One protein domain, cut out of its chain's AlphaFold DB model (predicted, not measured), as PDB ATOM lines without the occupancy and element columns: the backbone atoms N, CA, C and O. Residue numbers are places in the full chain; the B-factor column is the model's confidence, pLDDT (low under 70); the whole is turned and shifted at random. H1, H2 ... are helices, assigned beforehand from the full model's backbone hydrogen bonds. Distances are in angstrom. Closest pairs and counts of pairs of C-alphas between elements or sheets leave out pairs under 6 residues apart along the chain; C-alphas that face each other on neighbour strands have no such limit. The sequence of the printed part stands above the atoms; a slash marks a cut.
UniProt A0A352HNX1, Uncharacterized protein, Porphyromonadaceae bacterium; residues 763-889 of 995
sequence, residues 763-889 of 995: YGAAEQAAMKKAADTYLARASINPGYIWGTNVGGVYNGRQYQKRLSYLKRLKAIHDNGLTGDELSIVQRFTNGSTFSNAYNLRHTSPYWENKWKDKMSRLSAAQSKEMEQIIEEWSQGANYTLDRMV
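AT A GLANCE: This is residues 763 to 889 of the 995 residues of an uncharacterized protein of Porphyromonadaceae bacterium (UniProt A0A352HNX1). The long helix H6 runs through the middle of this all-helix domain, with H1 crossing it on one side, H4 across it on the other, and H3 crossing the part of H6 that comes later in the chain. H2 packs on H3 at one end of the longest axis and H5 packs on H4 at the opposite end, while the long link from H1 to H2 loops out and folds back before H2. The printed part has 127 residues with six named helices, H1 to H6 in chain order, and no named strand. It is compact, with a radius of gyration of the C-alphas of 15.2 A and spans of 47 by 33 by 25 A.

HOW THE PARTS SIT: H6, residues 864 to 886, touches three helices, and so does H3, residues 823 to 833. With residues 873 to 883 alone, H6 touches H1, residues 765 to 780, at a steep tilt of 53 degrees, opposite ways; the closest C-alphas, of Ala 775 and Gly 880, are 4.0 A apart. With residues 877 to 885 alone, H6 touches H3 at a steep tilt of 68 degrees, only just short of about perpendicular; the closest C-alphas, of Val 829 and Ala 881, are 5.8 A apart. With residues 871 to 878 alone, H6 touches H4, residues 837 to 844, about perpendicular at 86 degrees, with the closest C-alphas, of Ser 839 and Ile 874, 6.5 A apart. H5, residues 849 to 859, touches H4 at a steep tilt of 51 degrees, the closest C-alphas being those of Ala 841 and Trp 851, 4.9 A apart. H2, residues 803 to 816, touches H3 with residues 806 to 810 alone, and the closest C-alphas, of Leu 807 and Gly 823, are 6.2 A apart. H2 and H6 are apart. Every O i to N i+4 pair is within hydrogen-bond range in H1, H2, H4, H5 and H6; in H3 it is 3 of 7, beside 6 of 8 O i to N i+3 pairs.

IN THESE COORDINATES: H6 spans 33.3 A from C-alpha 864 at (45.035, 27.851, -28.622) to C-alpha 886 at (41.244, 7.826, -2.275). H1 spans 22.4 A and begins with C-alpha 765 at (34.715, 16.978, 3.159). H2 spans 20.6 A, H3 15.5 A and H5 15.1 A, and H4 has 8 residues.

THE WHOLE: The C-alphas farthest apart, of Ala 815 and Ser 860, are 46.9 A apart. The link from H1 to H2, residues 781 to 802, is long. The printed part has no cut, its mean pLDDT is 91.9, and no printed residue is under 70.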
ATOM      1  N   TYR A 763      41.327  13.422   2.369       91.19
ATOM      2  CA  TYR A 763      40.872  14.772   2.080       91.19
ATOM      3  C   TYR A 763      39.699  15.152   2.978       91.19
ATOM      4  O   TYR A 763      38.870  14.305   3.339       91.19
ATOM      5  N   GLY A 764      39.603  16.437   3.313       91.62
ATOM      6  CA  GLY A 764      38.452  16.976   4.028       91.62
ATOM      7  C   GLY A 764      37.172  16.907   3.190       91.62
ATOM      8  O   GLY A 764      37.210  16.765   1.969       91.62
ATOM      9  N   ALA A 765      36.013  17.059   3.835       92.69
ATOM     10  CA  ALA A 765      34.715  16.978   3.159       92.69
ATOM     11  C   ALA A 765      34.567  17.988   1.999       92.69
ATOM     12  O   ALA A 765      34.029  17.648   0.948       92.69
ATOM     13  N   ALA A 766      35.088  19.210   2.163       93.81
ATOM     14  CA  ALA A 766      35.053  20.237   1.119       93.81
ATOM     15  C   ALA A 766      35.938  19.879  -0.091       93.81
ATOM     16  O   ALA A 766      35.515  20.036  -1.235       93.81
ATOM     17  N   GLU A 767      37.140  19.350   0.152       94.00
ATOM     18  CA  GLU A 767      38.054  18.890  -0.901       94.00
ATOM     19  C   GLU A 767      37.469  17.685  -1.650       94.00
ATOM     20  O   GLU A 767      37.481  17.655  -2.879       94.00
ATOM     21  N   GLN A 768      36.881  16.730  -0.922       95.00
ATOM     22  CA  GLN A 768      36.145  15.600  -1.496       95.00
ATOM     23  C   GLN A 768      35.012  16.063  -2.411       95.00
ATOM     24  O   GLN A 768      34.902  15.591  -3.540       95.00
ATOM     25  N   ALA A 769      34.197  17.023  -1.966       95.50
ATOM     26  CA  ALA A 769      33.109  17.568  -2.773       95.50
ATOM     27  C   ALA A 769      33.621  18.258  -4.052       95.50
ATOM     28  O   ALA A 769      33.042  18.077  -5.126       95.50
ATOM     29  N   ALA A 770      34.724  19.006  -3.961       95.88
ATOM     30  CA  ALA A 770      35.341  19.661  -5.112       95.88
ATOM     31  C   ALA A 770      35.886  18.645  -6.129       95.88
ATOM     32  O   ALA A 770      35.572  18.735  -7.317       95.88
ATOM     33  N   MET A 771      36.639  17.639  -5.674       97.12
ATOM     34  CA  MET A 771      37.174  16.622  -6.579       97.12
ATOM     35  C   MET A 771      36.076  15.711  -7.144       97.12
ATOM     36  O   MET A 771      36.175  15.292  -8.297       97.12
ATOM     37  N   LYS A 772      34.999  15.451  -6.387       96.88
ATOM     38  CA  LYS A 772      33.802  14.782  -6.910       96.88
ATOM     39  C   LYS A 772      33.205  15.567  -8.070       96.88
ATOM     40  O   LYS A 772      32.964  14.995  -9.127       96.88
ATOM     41  N   LYS A 773      33.011  16.877  -7.899       97.62
ATOM     42  CA  LYS A 773      32.508  17.747  -8.969       97.62
ATOM     43  C   LYS A 773      33.411  17.690 -10.204       97.62
ATOM     44  O   LYS A 773      32.900  17.623 -11.320       97.62
ATOM     45  N   ALA A 774      34.733  17.682 -10.022       97.12
ATOM     46  CA  ALA A 774      35.684  17.531 -11.122       97.12
ATOM     47  C   ALA A 774      35.566  16.161 -11.817       97.12
ATOM     48  O   ALA A 774      35.557  16.107 -13.044       97.12
ATOM     49  N   ALA A 775      35.403  15.071 -11.059       97.75
ATOM     50  CA  ALA A 775      35.175  13.732 -11.600       97.75
ATOM     51  C   ALA A 775      33.875  13.650 -12.413       97.75
ATOM     52  O   ALA A 775      33.895  13.179 -13.548       97.75
ATOM     53  N   ASP A 776      32.766  14.152 -11.862       97.94
ATOM     54  CA  ASP A 776      31.465  14.185 -12.538       97.94
ATOM     55  C   ASP A 776      31.550  15.013 -13.833       97.94
ATOM     56  O   ASP A 776      31.066  14.591 -14.882       97.94
ATOM     57  N   THR A 777      32.237  16.163 -13.782       97.81
ATOM     58  CA  THR A 777      32.465  17.023 -14.955       97.81
ATOM     59  C   THR A 777      33.281  16.291 -16.016       97.81
ATOM     60  O   THR A 777      32.865  16.236 -17.172       97.81
ATOM     61  N   TYR A 778      34.399  15.666 -15.633       97.69
ATOM     62  CA  TYR A 778      35.237  14.888 -16.543       97.69
ATOM     63  C   TYR A 778      34.446  13.765 -17.230       97.69
ATOM     64  O   TYR A 778      34.569  13.578 -18.440       97.69
ATOM     65  N   LEU A 779      33.626  13.028 -16.473       97.44
ATOM     66  CA  LEU A 779      32.819  11.915 -16.982       97.44
ATOM     67  C   LEU A 779      31.682  12.368 -17.907       97.44
ATOM     68  O   LEU A 779      31.306  11.613 -18.802       97.44
ATOM     69  N   ALA A 780      31.172  13.587 -17.728       96.94
ATOM     70  CA  ALA A 780      30.148  14.176 -18.590       96.94
ATOM     71  C   ALA A 780      30.707  14.759 -19.902       96.94
ATOM     72  O   ALA A 780      29.941  15.041 -20.825       96.94
ATOM     73  N   ARG A 781      32.028  14.960 -20.012       94.38
ATOM     74  CA  ARG A 781      32.639  15.512 -21.228       94.38
ATOM     75  C   ARG A 781      32.606  14.542 -22.403       94.38
ATOM     76  O   ARG A 781      32.726  13.327 -22.253       94.38
ATOM     77  N   ALA A 782      32.577  15.118 -23.603       91.06
ATOM     78  CA  ALA A 782      32.875  14.380 -24.819       91.06
ATOM     79  C   ALA A 782      34.303  13.815 -24.767       91.06
ATOM     80  O   ALA A 782      35.249  14.491 -24.357       91.06
ATOM     81  N   SER A 783      34.456  12.565 -25.202       89.31
ATOM     82  CA  SER A 783      35.756  11.906 -25.260       89.31
ATOM     83  C   SER A 783      36.520  12.367 -26.498       89.31
ATOM     84  O   SER A 783      36.082  12.117 -27.621       89.31
ATOM     85  N   ILE A 784      37.663  13.028 -26.307       87.12
ATOM     86  CA  ILE A 784      38.433  13.642 -27.397       87.12
ATOM     87  C   ILE A 784      39.869  13.113 -27.460       87.12
ATOM     88  O   ILE A 784      40.490  12.809 -26.444       87.12
ATOM     89  N   ASN A 785      40.436  13.031 -28.664       82.88
ATOM     90  CA  ASN A 785      41.862  12.747 -28.875       82.88
ATOM     91  C   ASN A 785      42.407  13.591 -30.034       82.88
ATOM     92  O   ASN A 785      42.677  13.057 -31.117       82.88
ATOM     93  N   PRO A 786      42.519  14.917 -29.850       76.12
ATOM     94  CA  PRO A 786      42.853  15.813 -30.946       76.12
ATOM     95  C   PRO A 786      44.231  15.446 -31.515       76.12
ATOM     96  O   PRO A 786      45.215  15.382 -30.781       76.12
ATOM     97  N   GLY A 787      44.293  15.117 -32.809       71.44
ATOM     98  CA  GLY A 787      45.541  14.735 -33.484       71.44
ATOM     99  C   GLY A 787      46.221  13.465 -32.947       71.44
ATOM    100  O   GLY A 787      47.419  13.286 -33.163       71.44
ATOM    101  N   TYR A 788      45.499  12.605 -32.216       83.06
ATOM    102  CA  TYR A 788      46.016  11.370 -31.610       83.06
ATOM    103  C   TYR A 788      47.235  11.574 -30.680       83.06
ATOM    104  O   TYR A 788      48.056  10.678 -30.475       83.06
ATOM    105  N   ILE A 789      47.388  12.765 -30.091       85.06
ATOM    106  CA  ILE A 789      48.616  13.141 -29.373       85.06
ATOM    107  C   ILE A 789      48.853  12.328 -28.086       85.06
ATOM    108  O   ILE A 789      50.009  12.173 -27.674       85.06
ATOM    109  N   TRP A 790      47.793  11.764 -27.493       85.56
ATOM    110  CA  TRP A 790      47.819  11.029 -26.218       85.56
ATOM    111  C   TRP A 790      47.587   9.519 -26.344       85.56
ATOM    112  O   TRP A 790      47.418   8.842 -25.329       85.56
ATOM    113  N   GLY A 791      47.555   8.985 -27.568       81.56
ATOM    114  CA  GLY A 791      47.361   7.556 -27.843       81.56
ATOM    115  C   GLY A 791      45.930   7.034 -27.646       81.56
ATOM    116  O   GLY A 791      45.530   6.091 -28.315       81.56
ATOM    117  N   THR A 792      45.114   7.645 -26.786       85.81
ATOM    118  CA  THR A 792      43.681   7.327 -26.652       85.81
ATOM    119  C   THR A 792      42.905   8.523 -26.096       85.81
ATOM    120  O   THR A 792      43.496   9.471 -25.572       85.81
ATOM    121  N   ASN A 793      41.578   8.483 -26.213       87.44
ATOM    122  CA  ASN A 793      40.698   9.594 -25.863       87.44
ATOM    123  C   ASN A 793      40.761   9.973 -24.383       87.44
ATOM    124  O   ASN A 793      40.907   9.107 -23.522       87.44
ATOM    125  N   VAL A 794      40.651  11.267 -24.100       90.56
ATOM    126  CA  VAL A 794      40.592  11.876 -22.770       90.56
ATOM    127  C   VAL A 794      39.252  12.611 -22.659       90.56
ATOM    128  O   VAL A 794      38.784  13.184 -23.639       90.56
ATOM    129  N   GLY A 795      38.627  12.570 -21.486       91.75
ATOM    130  CA  GLY A 795      37.245  13.008 -21.278       91.75
ATOM    131  C   GLY A 795      36.253  11.855 -21.440       91.75
ATOM    132  O   GLY A 795      36.460  10.951 -22.257       91.75
ATOM    133  N   GLY A 796      35.191  11.880 -20.641       94.94
ATOM    134  CA  GLY A 796      34.121  10.890 -20.659       94.94
ATOM    135  C   GLY A 796      34.461   9.559 -19.979       94.94
ATOM    136  O   GLY A 796      35.581   9.319 -19.514       94.94
ATOM    137  N   VAL A 797      33.467   8.667 -19.946       94.44
ATOM    138  CA  VAL A 797      33.618   7.289 -19.457       94.44
ATOM    139  C   VAL A 797      34.555   6.509 -20.377       94.44
ATOM    140  O   VAL A 797      34.328   6.382 -21.582       94.44
ATOM    141  N   TYR A 798      35.608   5.934 -19.801       92.50
ATOM    142  CA  TYR A 798      36.562   5.133 -20.557       92.50
ATOM    143  C   TYR A 798      36.122   3.665 -20.634       92.50
ATOM    144  O   TYR A 798      35.991   2.990 -19.613       92.50
ATOM    145  N   ASN A 799      35.929   3.132 -21.843       85.19
ATOM    146  CA  ASN A 799      35.436   1.758 -22.009       85.19
ATOM    147  C   ASN A 799      36.527   0.677 -21.944       85.19
ATOM    148  O   ASN A 799      36.187  -0.466 -21.664       85.19
ATOM    149  N   GLY A 800      37.813   1.028 -22.093       80.44
ATOM    150  CA  GLY A 800      38.960   0.127 -21.882       80.44
ATOM    151  C   GLY A 800      38.928  -1.215 -22.626       80.44
ATOM    152  O   GLY A 800      37.997  -1.550 -23.349       80.44
ATOM    153  N   ARG A 801      39.972  -2.031 -22.448       82.56
ATOM    154  CA  ARG A 801      39.968  -3.443 -22.893       82.56
ATOM    155  C   ARG A 801      39.431  -4.380 -21.818       82.56
ATOM    156  O   ARG A 801      38.965  -5.471 -22.125       82.56
ATOM    157  N   GLN A 802      39.510  -3.961 -20.556       83.81
ATOM    158  CA  GLN A 802      39.198  -4.785 -19.387       83.81
ATOM    159  C   GLN A 802      37.952  -4.302 -18.623       83.81
ATOM    160  O   GLN A 802      37.888  -4.412 -17.399       83.81
ATOM    161  N   TYR A 803      36.933  -3.781 -19.323       84.44
ATOM    162  CA  TYR A 803      35.672  -3.299 -18.726       84.44
ATOM    163  C   TYR A 803      35.036  -4.295 -17.737       84.44
ATOM    164  O   TYR A 803      34.672  -3.938 -16.619       84.44
ATOM    165  N   GLN A 804      34.972  -5.579 -18.102       86.81
ATOM    166  CA  GLN A 804      34.395  -6.622 -17.241       86.81
ATOM    167  C   GLN A 804      35.196  -6.832 -15.945       86.81
ATOM    168  O   GLN A 804      34.630  -7.116 -14.886       86.81
ATOM    169  N   LYS A 805      36.520  -6.643 -16.004       87.12
ATOM    170  CA  LYS A 805      37.414  -6.733 -14.843       87.12
ATOM    171  C   LYS A 805      37.129  -5.601 -13.854       87.12
ATOM    172  O   LYS A 805      37.037  -5.851 -12.653       87.12
ATOM    173  N   ARG A 806      36.892  -4.387 -14.369       90.12
ATOM    174  CA  ARG A 806      36.477  -3.216 -13.586       90.12
ATOM    175  C   ARG A 806      35.172  -3.460 -12.833       90.12
ATOM    176  O   ARG A 806      35.121  -3.229 -11.628       90.12
ATOM    177  N   LEU A 807      34.146  -3.974 -13.512       90.56
ATOM    178  CA  LEU A 807      32.864  -4.292 -12.871       90.56
ATOM    179  C   LEU A 807      32.999  -5.393 -11.811       90.56
ATOM    180  O   LEU A 807      32.433  -5.286 -10.724       90.56
ATOM    181  N   SER A 808      33.792  -6.426 -12.102       91.38
ATOM    182  CA  SER A 808      34.059  -7.517 -11.159       91.38
ATOM    183  C   SER A 808      34.775  -7.018  -9.902       91.38
ATOM    184  O   SER A 808      34.422  -7.406  -8.787       91.38
ATOM    185  N   TYR A 809      35.752  -6.124 -10.069       91.75
ATOM    186  CA  TYR A 809      36.440  -5.480  -8.957       91.75
ATOM    187  C   TYR A 809      35.489  -4.619  -8.127       91.75
ATOM    188  O   TYR A 809      35.461  -4.761  -6.907       91.75
ATOM    189  N   LEU A 810      34.654  -3.801  -8.774       94.38
ATOM    190  CA  LEU A 810      33.673  -2.972  -8.078       94.38
ATOM    191  C   LEU A 810      32.715  -3.813  -7.227       94.38
ATOM    192  O   LEU A 810      32.506  -3.511  -6.055       94.38
ATOM    193  N   LYS A 811      32.178  -4.901  -7.793       94.44
ATOM    194  CA  LYS A 811      31.309  -5.836  -7.065       94.44
ATOM    195  C   LYS A 811      32.006  -6.392  -5.821       94.44
ATOM    196  O   LYS A 811      31.397  -6.460  -4.757       94.44
ATOM    197  N   ARG A 812      33.283  -6.766  -5.946       92.00
ATOM    198  CA  ARG A 812      34.090  -7.261  -4.823       92.00
ATOM    199  C   ARG A 812      34.308  -6.190  -3.756       92.00
ATOM    200  O   ARG A 812      34.180  -6.503  -2.580       92.00
ATOM    201  N   LEU A 813      34.611  -4.952  -4.149       91.56
ATOM    202  CA  LEU A 813      34.795  -3.851  -3.203       91.56
ATOM    203  C   LEU A 813      33.519  -3.556  -2.427       91.56
ATOM    204  O   LEU A 813      33.568  -3.508  -1.203       91.56
ATOM    205  N   LYS A 814      32.380  -3.449  -3.118       94.06
ATOM    206  CA  LYS A 814      31.081  -3.201  -2.481       94.06
ATOM    207  C   LYS A 814      30.681  -4.298  -1.496       94.06
ATOM    208  O   LYS A 814      30.066  -4.001  -0.482       94.06
ATOM    209  N   ALA A 815      31.072  -5.547  -1.758       93.62
ATOM    210  CA  ALA A 815      30.852  -6.653  -0.826       93.62
ATOM    211  C   ALA A 815      31.676  -6.534   0.472       93.62
ATOM    212  O   ALA A 815      31.289  -7.106   1.486       93.62
ATOM    213  N   ILE A 816      32.807  -5.820   0.445       92.06
ATOM    214  CA  ILE A 816      33.650  -5.568   1.623       92.06
ATOM    215  C   ILE A 816      33.205  -4.279   2.327       92.06
ATOM    216  O   ILE A 816      33.050  -4.254   3.546       92.06
ATOM    217  N   HIS A 817      33.037  -3.201   1.560       93.12
ATOM    218  CA  HIS A 817      32.614  -1.887   2.024       93.12
ATOM    219  C   HIS A 817      32.106  -1.056   0.835       93.12
ATOM    220  O   HIS A 817      32.879  -0.715  -0.064       93.12
ATOM    221  N   ASP A 818      30.814  -0.725   0.825       93.06
ATOM    222  CA  ASP A 818      30.251   0.195  -0.166       93.06
ATOM    223  C   ASP A 818      30.423   1.645   0.307       93.06
ATOM    224  O   ASP A 818      29.723   2.114   1.202       93.06
ATOM    225  N   ASN A 819      31.377   2.344  -0.303       91.06
ATOM    226  CA  ASN A 819      31.662   3.763  -0.085       91.06
ATOM    227  C   ASN A 819      31.152   4.648  -1.239       91.06
ATOM    228  O   ASN A 819      31.642   5.762  -1.435       91.06
ATOM    229  N   GLY A 820      30.208   4.145  -2.043       91.50
ATOM    230  CA  GLY A 820      29.612   4.887  -3.154       91.50
ATOM    231  C   GLY A 820      30.482   4.974  -4.410       91.50
ATOM    232  O   GLY A 820      30.112   5.689  -5.338       91.50
ATOM    233  N   LEU A 821      31.610   4.256  -4.472       95.12
ATOM    234  CA  LEU A 821      32.439   4.160  -5.675       95.12
ATOM    235  C   LEU A 821      31.636   3.557  -6.845       95.12
ATOM    236  O   LEU A 821      30.914   2.570  -6.669       95.12
ATOM    237  N   THR A 822      31.766   4.124  -8.044       95.38
ATOM    238  CA  THR A 822      31.038   3.679  -9.244       95.38
ATOM    239  C   THR A 822      31.961   3.097 -10.317       95.38
ATOM    240  O   THR A 822      33.183   3.272 -10.313       95.38
ATOM    241  N   GLY A 823      31.368   2.372 -11.272       93.81
ATOM    242  CA  GLY A 823      32.103   1.808 -12.406       93.81
ATOM    243  C   GLY A 823      32.669   2.885 -13.331       93.81
ATOM    244  O   GLY A 823      33.747   2.695 -13.892       93.81
ATOM    245  N   ASP A 824      31.980   4.015 -13.447       95.19
ATOM    246  CA  ASP A 824      32.395   5.136 -14.288       95.19
ATOM    247  C   ASP A 824      33.545   5.905 -13.640       95.19
ATOM    248  O   ASP A 824      34.533   6.199 -14.310       95.19
ATOM    249  N   GLU A 825      33.511   6.109 -12.322       96.06
ATOM    250  CA  GLU A 825      34.640   6.676 -11.577       96.06
ATOM    251  C   GLU A 825      35.894   5.800 -11.712       96.06
ATOM    252  O   GLU A 825      36.974   6.301 -12.014       96.06
ATOM    253  N   LEU A 826      35.763   4.473 -11.593       95.44
ATOM    254  CA  LEU A 826      36.884   3.550 -11.826       95.44
ATOM    255  C   LEU A 826      37.449   3.640 -13.256       95.44
ATOM    256  O   LEU A 826      38.622   3.320 -13.475       95.44
ATOM    257  N   SER A 827      36.649   4.083 -14.231       94.50
ATOM    258  CA  SER A 827      37.110   4.279 -15.607       94.50
ATOM    259  C   SER A 827      38.120   5.428 -15.736       94.50
ATOM    260  O   SER A 827      39.022   5.345 -16.573       94.50
ATOM    261  N   ILE A 828      38.048   6.439 -14.856       95.31
ATOM    262  CA  ILE A 828      39.006   7.559 -14.792       95.31
ATOM    263  C   ILE A 828      40.418   7.020 -14.536       95.31
ATOM    264  O   ILE A 828      41.369   7.388 -15.229       95.31
ATOM    265  N   VAL A 829      40.551   6.095 -13.583       94.25
ATOM    266  CA  VAL A 829      41.830   5.456 -13.240       94.25
ATOM    267  C   VAL A 829      42.236   4.430 -14.297       94.25
ATOM    268  O   VAL A 829      43.397   4.396 -14.700       94.25
ATOM    269  N   GLN A 830      41.296   3.638 -14.826       92.56
ATOM    270  CA  GLN A 830      41.586   2.702 -15.921       92.56
ATOM    271  C   GLN A 830      42.166   3.423 -17.146       92.56
ATOM    272  O   GLN A 830      43.101   2.914 -17.768       92.56
ATOM    273  N   ARG A 831      41.687   4.635 -17.457       91.69
ATOM    274  CA  ARG A 831      42.222   5.459 -18.546       91.69
ATOM    275  C   ARG A 831      43.719   5.729 -18.396       91.69
ATOM    276  O   ARG A 831      44.418   5.734 -19.407       91.69
ATOM    277  N   PHE A 832      44.233   5.906 -17.179       92.38
ATOM    278  CA  PHE A 832      45.669   6.095 -16.939       92.38
ATOM    279  C   PHE A 832      46.511   4.929 -17.466       92.38
ATOM    280  O   PHE A 832      47.586   5.134 -18.028       92.38
ATOM    281  N   THR A 833      45.995   3.707 -17.298       89.81
ATOM    282  CA  THR A 833      46.712   2.465 -17.622       89.81
ATOM    283  C   THR A 833      46.893   2.274 -19.124       89.81
ATOM    284  O   THR A 833      47.841   1.631 -19.554       89.81
ATOM    285  N   ASN A 834      46.059   2.918 -19.946       86.38
ATOM    286  CA  ASN A 834      46.222   2.950 -21.398       86.38
ATOM    287  C   ASN A 834      46.868   4.263 -21.880       86.38
ATOM    288  O   ASN A 834      46.379   4.934 -22.787       86.38
ATOM    289  N   GLY A 835      47.969   4.643 -21.227       84.38
ATOM    290  CA  GLY A 835      48.814   5.782 -21.588       84.38
ATOM    291  C   GLY A 835      48.712   6.943 -20.601       84.38
ATOM    292  O   GLY A 835      47.775   7.735 -20.661       84.38
ATOM    293  N   SER A 836      49.734   7.089 -19.754       87.69
ATOM    294  CA  SER A 836      49.831   8.100 -18.685       87.69
ATOM    295  C   SER A 836      50.504   9.413 -19.103       87.69
ATOM    296  O   SER A 836      50.567  10.361 -18.320       87.69
ATOM    297  N   THR A 837      51.003   9.498 -20.340       88.81
ATOM    298  CA  THR A 837      51.789  10.639 -20.841       88.81
ATOM    299  C   THR A 837      51.043  11.968 -20.741       88.81
ATOM    300  O   THR A 837      51.674  12.968 -20.428       88.81
ATOM    301  N   PHE A 838      49.723  11.987 -20.963       91.12
ATOM    302  CA  PHE A 838      48.916  13.211 -20.862       91.12
ATOM    303  C   PHE A 838      48.950  13.792 -19.441       91.12
ATOM    304  O   PHE A 838      49.188  14.984 -19.260       91.12
ATOM    305  N   SER A 839      48.793  12.927 -18.433       93.19
ATOM    306  CA  SER A 839      48.806  13.310 -17.025       93.19
ATOM    307  C   SER A 839      50.203  13.725 -16.582       93.19
ATOM    308  O   SER A 839      50.354  14.781 -15.975       93.19
ATOM    309  N   ASN A 840      51.233  12.942 -16.925       92.31
ATOM    310  CA  ASN A 840      52.609  13.254 -16.540       92.31
ATOM    311  C   ASN A 840      53.093  14.553 -17.196       92.31
ATOM    312  O   ASN A 840      53.655  15.403 -16.513       92.31
ATOM    313  N   ALA A 841      52.848  14.731 -18.500       92.06
ATOM    314  CA  ALA A 841      53.258  15.931 -19.220       92.06
ATOM    315  C   ALA A 841      52.548  17.174 -18.688       92.06
ATOM    316  O   ALA A 841      53.202  18.191 -18.498       92.06
ATOM    317  N   TYR A 842      51.249  17.093 -18.392       94.38
ATOM    318  CA  TYR A 842      50.547  18.201 -17.758       94.38
ATOM    319  C   TYR A 842      51.126  18.461 -16.365       94.38
ATOM    320  O   TYR A 842      51.717  19.505 -16.113       94.38
ATOM    321  N   ASN A 843      51.030  17.506 -15.452       95.12
ATOM    322  CA  ASN A 843      51.286  17.746 -14.037       95.12
ATOM    323  C   ASN A 843      52.760  18.028 -13.691       95.12
ATOM    324  O   ASN A 843      53.032  18.759 -12.743       95.12
ATOM    325  N   LEU A 844      53.718  17.496 -14.458       93.56
ATOM    326  CA  LEU A 844      55.151  17.661 -14.180       93.56
ATOM    327  C   LEU A 844      55.811  18.800 -14.969       93.56
ATOM    328  O   LEU A 844      56.978  19.088 -14.725       93.56
ATOM    329  N   ARG A 845      55.106  19.485 -15.884       92.81
ATOM    330  CA  ARG A 845      55.709  20.530 -16.744       92.81
ATOM    331  C   ARG A 845      56.385  21.673 -15.988       92.81
ATOM    332  O   ARG A 845      57.322  22.262 -16.500       92.81
ATOM    333  N   HIS A 846      55.920  21.984 -14.782       90.19
ATOM    334  CA  HIS A 846      56.457  23.089 -13.978       90.19
ATOM    335  C   HIS A 846      57.603  22.666 -13.062       90.19
ATOM    336  O   HIS A 846      58.320  23.506 -12.525       90.19
ATOM    337  N   THR A 847      57.764  21.360 -12.855       87.25
ATOM    338  CA  THR A 847      58.775  20.788 -11.962       87.25
ATOM    339  C   THR A 847      59.838  19.994 -12.707       87.25
ATOM    340  O   THR A 847      60.846  19.649 -12.094       87.25
ATOM    341  N   SER A 848      59.640  19.753 -14.010       89.50
ATOM    342  CA  SER A 848      60.564  19.014 -14.859       89.50
ATOM    343  C   SER A 848      60.693  19.586 -16.271       89.50
ATOM    344  O   SER A 848      59.751  19.468 -17.059       89.50
ATOM    345  N   PRO A 849      61.877  20.118 -16.646       89.69
ATOM    346  CA  PRO A 849      62.184  20.509 -18.021       89.69
ATOM    347  C   PRO A 849      61.926  19.412 -19.062       89.69
ATOM    348  O   PRO A 849      61.499  19.710 -20.180       89.69
ATOM    349  N   TYR A 850      62.152  18.135 -18.726       91.25
ATOM    350  CA  TYR A 850      61.825  17.029 -19.635       91.25
ATOM    351  C   TYR A 850      60.327  17.004 -19.969       91.25
ATOM    352  O   TYR A 850      59.945  16.972 -21.143       91.25
ATOM    353  N   TRP A 851      59.472  17.058 -18.946       92.44
ATOM    354  CA  TRP A 851      58.022  17.056 -19.132       92.44
ATOM    355  C   TRP A 851      57.491  18.376 -19.687       92.44
ATOM    356  O   TRP A 851      56.542  18.346 -20.467       92.44
ATOM    357  N   GLU A 852      58.137  19.503 -19.387       93.62
ATOM    358  CA  GLU A 852      57.841  20.804 -19.990       93.62
ATOM    359  C   GLU A 852      57.985  20.753 -21.514       93.62
ATOM    360  O   GLU A 852      57.081  21.149 -22.253       93.62
ATOM    361  N   ASN A 853      59.093  20.192 -21.998       92.62
ATOM    362  CA  ASN A 853      59.341  20.044 -23.428       92.62
ATOM    363  C   ASN A 853      58.359  19.064 -24.079       92.62
ATOM    364  O   ASN A 853      57.847  19.340 -25.164       92.62
ATOM    365  N   LYS A 854      58.046  17.941 -23.415       91.88
ATOM    366  CA  LYS A 854      57.015  17.003 -23.894       91.88
ATOM    367  C   LYS A 854      55.639  17.661 -23.964       91.88
ATOM    368  O   LYS A 854      54.909  17.416 -24.920       91.88
ATOM    369  N   TRP A 855      55.287  18.491 -22.985       93.62
ATOM    370  CA  TRP A 855      54.040  19.249 -22.984       93.62
ATOM    371  C   TRP A 855      53.989  20.224 -24.164       93.62
ATOM    372  O   TRP A 855      53.047  20.172 -24.953       93.62
ATOM    373  N   LYS A 856      55.040  21.033 -24.356       93.31
ATOM    374  CA  LYS A 856      55.147  21.983 -25.477       93.31
ATOM    375  C   LYS A 856      55.059  21.295 -26.845       93.31
ATOM    376  O   LYS A 856      54.298  21.755 -27.689       93.31
ATOM    377  N   ASP A 857      55.760  20.177 -27.057       92.38
ATOM    378  CA  ASP A 857      55.696  19.394 -28.312       92.38
ATOM    379  C   ASP A 857      54.296  18.830 -28.600       92.38
ATOM    380  O   ASP A 857      53.868  18.730 -29.750       92.38
ATOM    381  N   LYS A 858      53.569  18.428 -27.556       91.12
ATOM    382  CA  LYS A 858      52.222  17.871 -27.711       91.12
ATOM    383  C   LYS A 858      51.195  18.964 -27.972       91.12
ATOM    384  O   LYS A 858      50.330  18.777 -28.825       91.12
ATOM    385  N   MET A 859      51.312  20.096 -27.279       91.19
ATOM    386  CA  MET A 859      50.410  21.241 -27.431       91.19
ATOM    387  C   MET A 859      50.662  22.045 -28.708       91.19
ATOM    388  O   MET A 859      49.717  22.609 -29.242       91.19
ATOM    389  N   SER A 860      51.878  22.043 -29.272       90.94
ATOM    390  CA  SER A 860      52.184  22.755 -30.530       90.94
ATOM    391  C   SER A 860      51.375  22.270 -31.741       90.94
ATOM    392  O   SER A 860      51.332  22.936 -32.771       90.94
ATOM    393  N   ARG A 861      50.727  21.107 -31.620       89.75
ATOM    394  CA  ARG A 861      49.888  20.485 -32.654       89.75
ATOM    395  C   ARG A 861      48.419  20.895 -32.557       89.75
ATOM    396  O   ARG A 861      47.616  20.434 -33.364       89.75
ATOM    397  N   LEU A 862      48.064  21.691 -31.552       90.50
ATOM    398  CA  LEU A 862      46.700  22.103 -31.243       90.50
ATOM    399  C   LEU A 862      46.539  23.611 -31.428       90.50
ATOM    400  O   LEU A 862      47.480  24.381 -31.238       90.50
ATOM    401  N   SER A 863      45.319  24.051 -31.737       91.31
ATOM    402  CA  SER A 863      44.985  25.474 -31.645       91.31
ATOM    403  C   SER A 863      45.030  25.954 -30.186       91.31
ATOM    404  O   SER A 863      44.963  25.157 -29.245       91.31
ATOM    405  N   ALA A 864      45.095  27.271 -29.969       89.38
ATOM    406  CA  ALA A 864      45.035  27.851 -28.622       89.38
ATOM    407  C   ALA A 864      43.758  27.437 -27.859       89.38
ATOM    408  O   ALA A 864      43.825  27.112 -26.673       89.38
ATOM    409  N   ALA A 865      42.610  27.383 -28.543       90.44
ATOM    410  CA  ALA A 865      41.347  26.945 -27.950       90.44
ATOM    411  C   ALA A 865      41.387  25.462 -27.545       90.44
ATOM    412  O   ALA A 865      41.047  25.126 -26.412       90.44
ATOM    413  N   GLN A 866      41.885  24.593 -28.431       90.56
ATOM    414  CA  GLN A 866      42.040  23.159 -28.157       90.56
ATOM    415  C   GLN A 866      43.047  22.890 -27.031       90.56
ATOM    416  O   GLN A 866      42.841  21.992 -26.220       90.56
ATOM    417  N   SER A 867      44.124  23.675 -26.957       90.12
ATOM    418  CA  SER A 867      45.117  23.576 -25.883       90.12
ATOM    419  C   SER A 867      44.496  23.918 -24.529       90.12
ATOM    420  O   SER A 867      44.645  23.154 -23.578       90.12
ATOM    421  N   LYS A 868      43.735  25.018 -24.451       91.81
ATOM    422  CA  LYS A 868      43.037  25.436 -23.224       91.81
ATOM    423  C   LYS A 868      41.988  24.414 -22.783       91.81
ATOM    424  O   LYS A 868      41.891  24.103 -21.598       91.81
ATOM    425  N   GLU A 869      41.223  23.873 -23.727       91.75
ATOM    426  CA  GLU A 869      40.266  22.803 -23.448       91.75
ATOM    427  C   GLU A 869      40.974  21.556 -22.899       91.75
ATOM    428  O   GLU A 869      40.545  20.996 -21.891       91.75
ATOM    429  N   MET A 870      42.096  21.157 -23.504       91.62
ATOM    430  CA  MET A 870      42.872  20.003 -23.059       91.62
ATOM    431  C   MET A 870      43.451  20.197 -21.652       91.62
ATOM    432  O   MET A 870      43.392  19.279 -20.838       91.62
ATOM    433  N   GLU A 871      43.967  21.385 -21.328       93.06
ATOM    434  CA  GLU A 871      44.425  21.706 -19.969       93.06
ATOM    435  C   GLU A 871      43.316  21.532 -18.932       93.06
ATOM    436  O   GLU A 871      43.553  20.957 -17.870       93.06
ATOM    437  N   GLN A 872      42.105  21.986 -19.257       95.19
ATOM    438  CA  GLN A 872      40.960  21.870 -18.365       95.19
ATOM    439  C   GLN A 872      40.543  20.406 -18.170       95.19
ATOM    440  O   GLN A 872      40.363  19.968 -17.036       95.19
ATOM    441  N   ILE A 873      40.464  19.627 -19.254       95.38
ATOM    442  CA  ILE A 873      40.117  18.199 -19.200       95.38
ATOM    443  C   ILE A 873      41.119  17.416 -18.349       95.38
ATOM    444  O   ILE A 873      40.726  16.553 -17.565       95.38
ATOM    445  N   ILE A 874      42.419  17.678 -18.510       95.00
ATOM    446  CA  ILE A 874      43.461  16.937 -17.792       95.00
ATOM    447  C   ILE A 874      43.511  17.340 -16.311       95.00
ATOM    448  O   ILE A 874      43.788  16.488 -15.462       95.00
ATOM    449  N   GLU A 875      43.216  18.595 -15.971       96.44
ATOM    450  CA  GLU A 875      43.080  19.026 -14.574       96.44
ATOM    451  C   GLU A 875      41.860  18.376 -13.905       96.44
ATOM    452  O   GLU A 875      41.994  17.799 -12.824       96.44
ATOM    453  N   GLU A 876      40.704  18.367 -14.578       97.06
ATOM    454  CA  GLU A 876      39.499  17.664 -14.115       97.06
ATOM    455  C   GLU A 876      39.766  16.163 -13.934       97.06
ATOM    456  O   GLU A 876      39.423  15.590 -12.899       97.06
ATOM    457  N   TRP A 877      40.467  15.538 -14.890       96.88
ATOM    458  CA  TRP A 877      40.924  14.153 -14.769       96.88
ATOM    459  C   TRP A 877      41.839  13.962 -13.557       96.88
ATOM    460  O   TRP A 877      41.699  12.977 -12.843       96.88
ATOM    461  N   SER A 878      42.779  14.878 -13.310       96.25
ATOM    462  CA  SER A 878      43.770  14.743 -12.234       96.25
ATOM    463  C   SER A 878      43.114  14.816 -10.853       96.25
ATOM    464  O   SER A 878      43.456  14.031  -9.968       96.25
ATOM    465  N   GLN A 879      42.141  15.713 -10.678       96.62
ATOM    466  CA  GLN A 879      41.326  15.783  -9.461       96.62
ATOM    467  C   GLN A 879      40.405  14.565  -9.336       96.62
ATOM    468  O   GLN A 879      40.353  13.940  -8.277       96.62
ATOM    469  N   GLY A 880      39.744  14.171 -10.429       96.81
ATOM    470  CA  GLY A 880      38.892  12.987 -10.456       96.81
ATOM    471  C   GLY A 880      39.656  11.700 -10.144       96.81
ATOM    472  O   GLY A 880      39.170  10.862  -9.391       96.81
ATOM    473  N   ALA A 881      40.893  11.569 -10.624       96.56
ATOM    474  CA  ALA A 881      41.766  10.449 -10.307       96.56
ATOM    475  C   ALA A 881      42.092  10.403  -8.808       96.56
ATOM    476  O   ALA A 881      41.971   9.338  -8.214       96.56
ATOM    477  N   ASN A 882      42.439  11.527  -8.167       96.62
ATOM    478  CA  ASN A 882      42.654  11.560  -6.714       96.62
ATOM    479  C   ASN A 882      41.381  11.183  -5.934       96.62
ATOM    480  O   ASN A 882      41.465  10.391  -4.996       96.62
ATOM    481  N   TYR A 883      40.213  11.672  -6.359       97.12
ATOM    482  CA  TYR A 883      38.914  11.329  -5.768       97.12
ATOM    483  C   TYR A 883      38.567   9.841  -5.880       97.12
ATOM    484  O   TYR A 883      38.042   9.238  -4.941       97.12
ATOM    485  N   THR A 884      38.846   9.226  -7.029       96.56
ATOM    486  CA  THR A 884      38.649   7.788  -7.231       96.56
ATOM    487  C   THR A 884      39.669   6.980  -6.431       96.56
ATOM    488  O   THR A 884      39.277   6.064  -5.714       96.56
ATOM    489  N   LEU A 885      40.963   7.314  -6.511       95.56
ATOM    490  CA  LEU A 885      42.047   6.587  -5.837       95.56
ATOM    491  C   LEU A 885      41.889   6.595  -4.313       95.56
ATOM    492  O   LEU A 885      42.106   5.563  -3.683       95.56
ATOM    493  N   ASP A 886      41.467   7.715  -3.722       94.56
ATOM    494  CA  ASP A 886      41.244   7.826  -2.275       94.56
ATOM    495  C   ASP A 886      40.171   6.856  -1.751       94.56
ATOM    496  O   ASP A 886      40.252   6.365  -0.621       94.56
ATOM    497  N   ARG A 887      39.197   6.535  -2.607       94.06
ATOM    498  CA  ARG A 887      38.110   5.593  -2.330       94.06
ATOM    499  C   ARG A 887      38.391   4.182  -2.837       94.06
ATOM    500  O   ARG A 887      37.554   3.315  -2.639       94.06
ATOM    501  N   MET A 888      39.530   3.918  -3.474       94.50
ATOM    502  CA  MET A 888      39.969   2.560  -3.807       94.50
ATOM    503  C   MET A 888      40.730   1.929  -2.629       94.50
ATOM    504  O   MET A 888      41.150   2.608  -1.693       94.50
ATOM    505  N   VAL A 889      40.935   0.607  -2.678       92.69
ATOM    506  CA  VAL A 889      41.741  -0.116  -1.681       92.69
ATOM    507  C   VAL A 889      43.178   0.407  -1.690       92.69
ATOM    508  O   VAL A 889      43.887   0.264  -2.693       92.69
TER     509      VAL A 889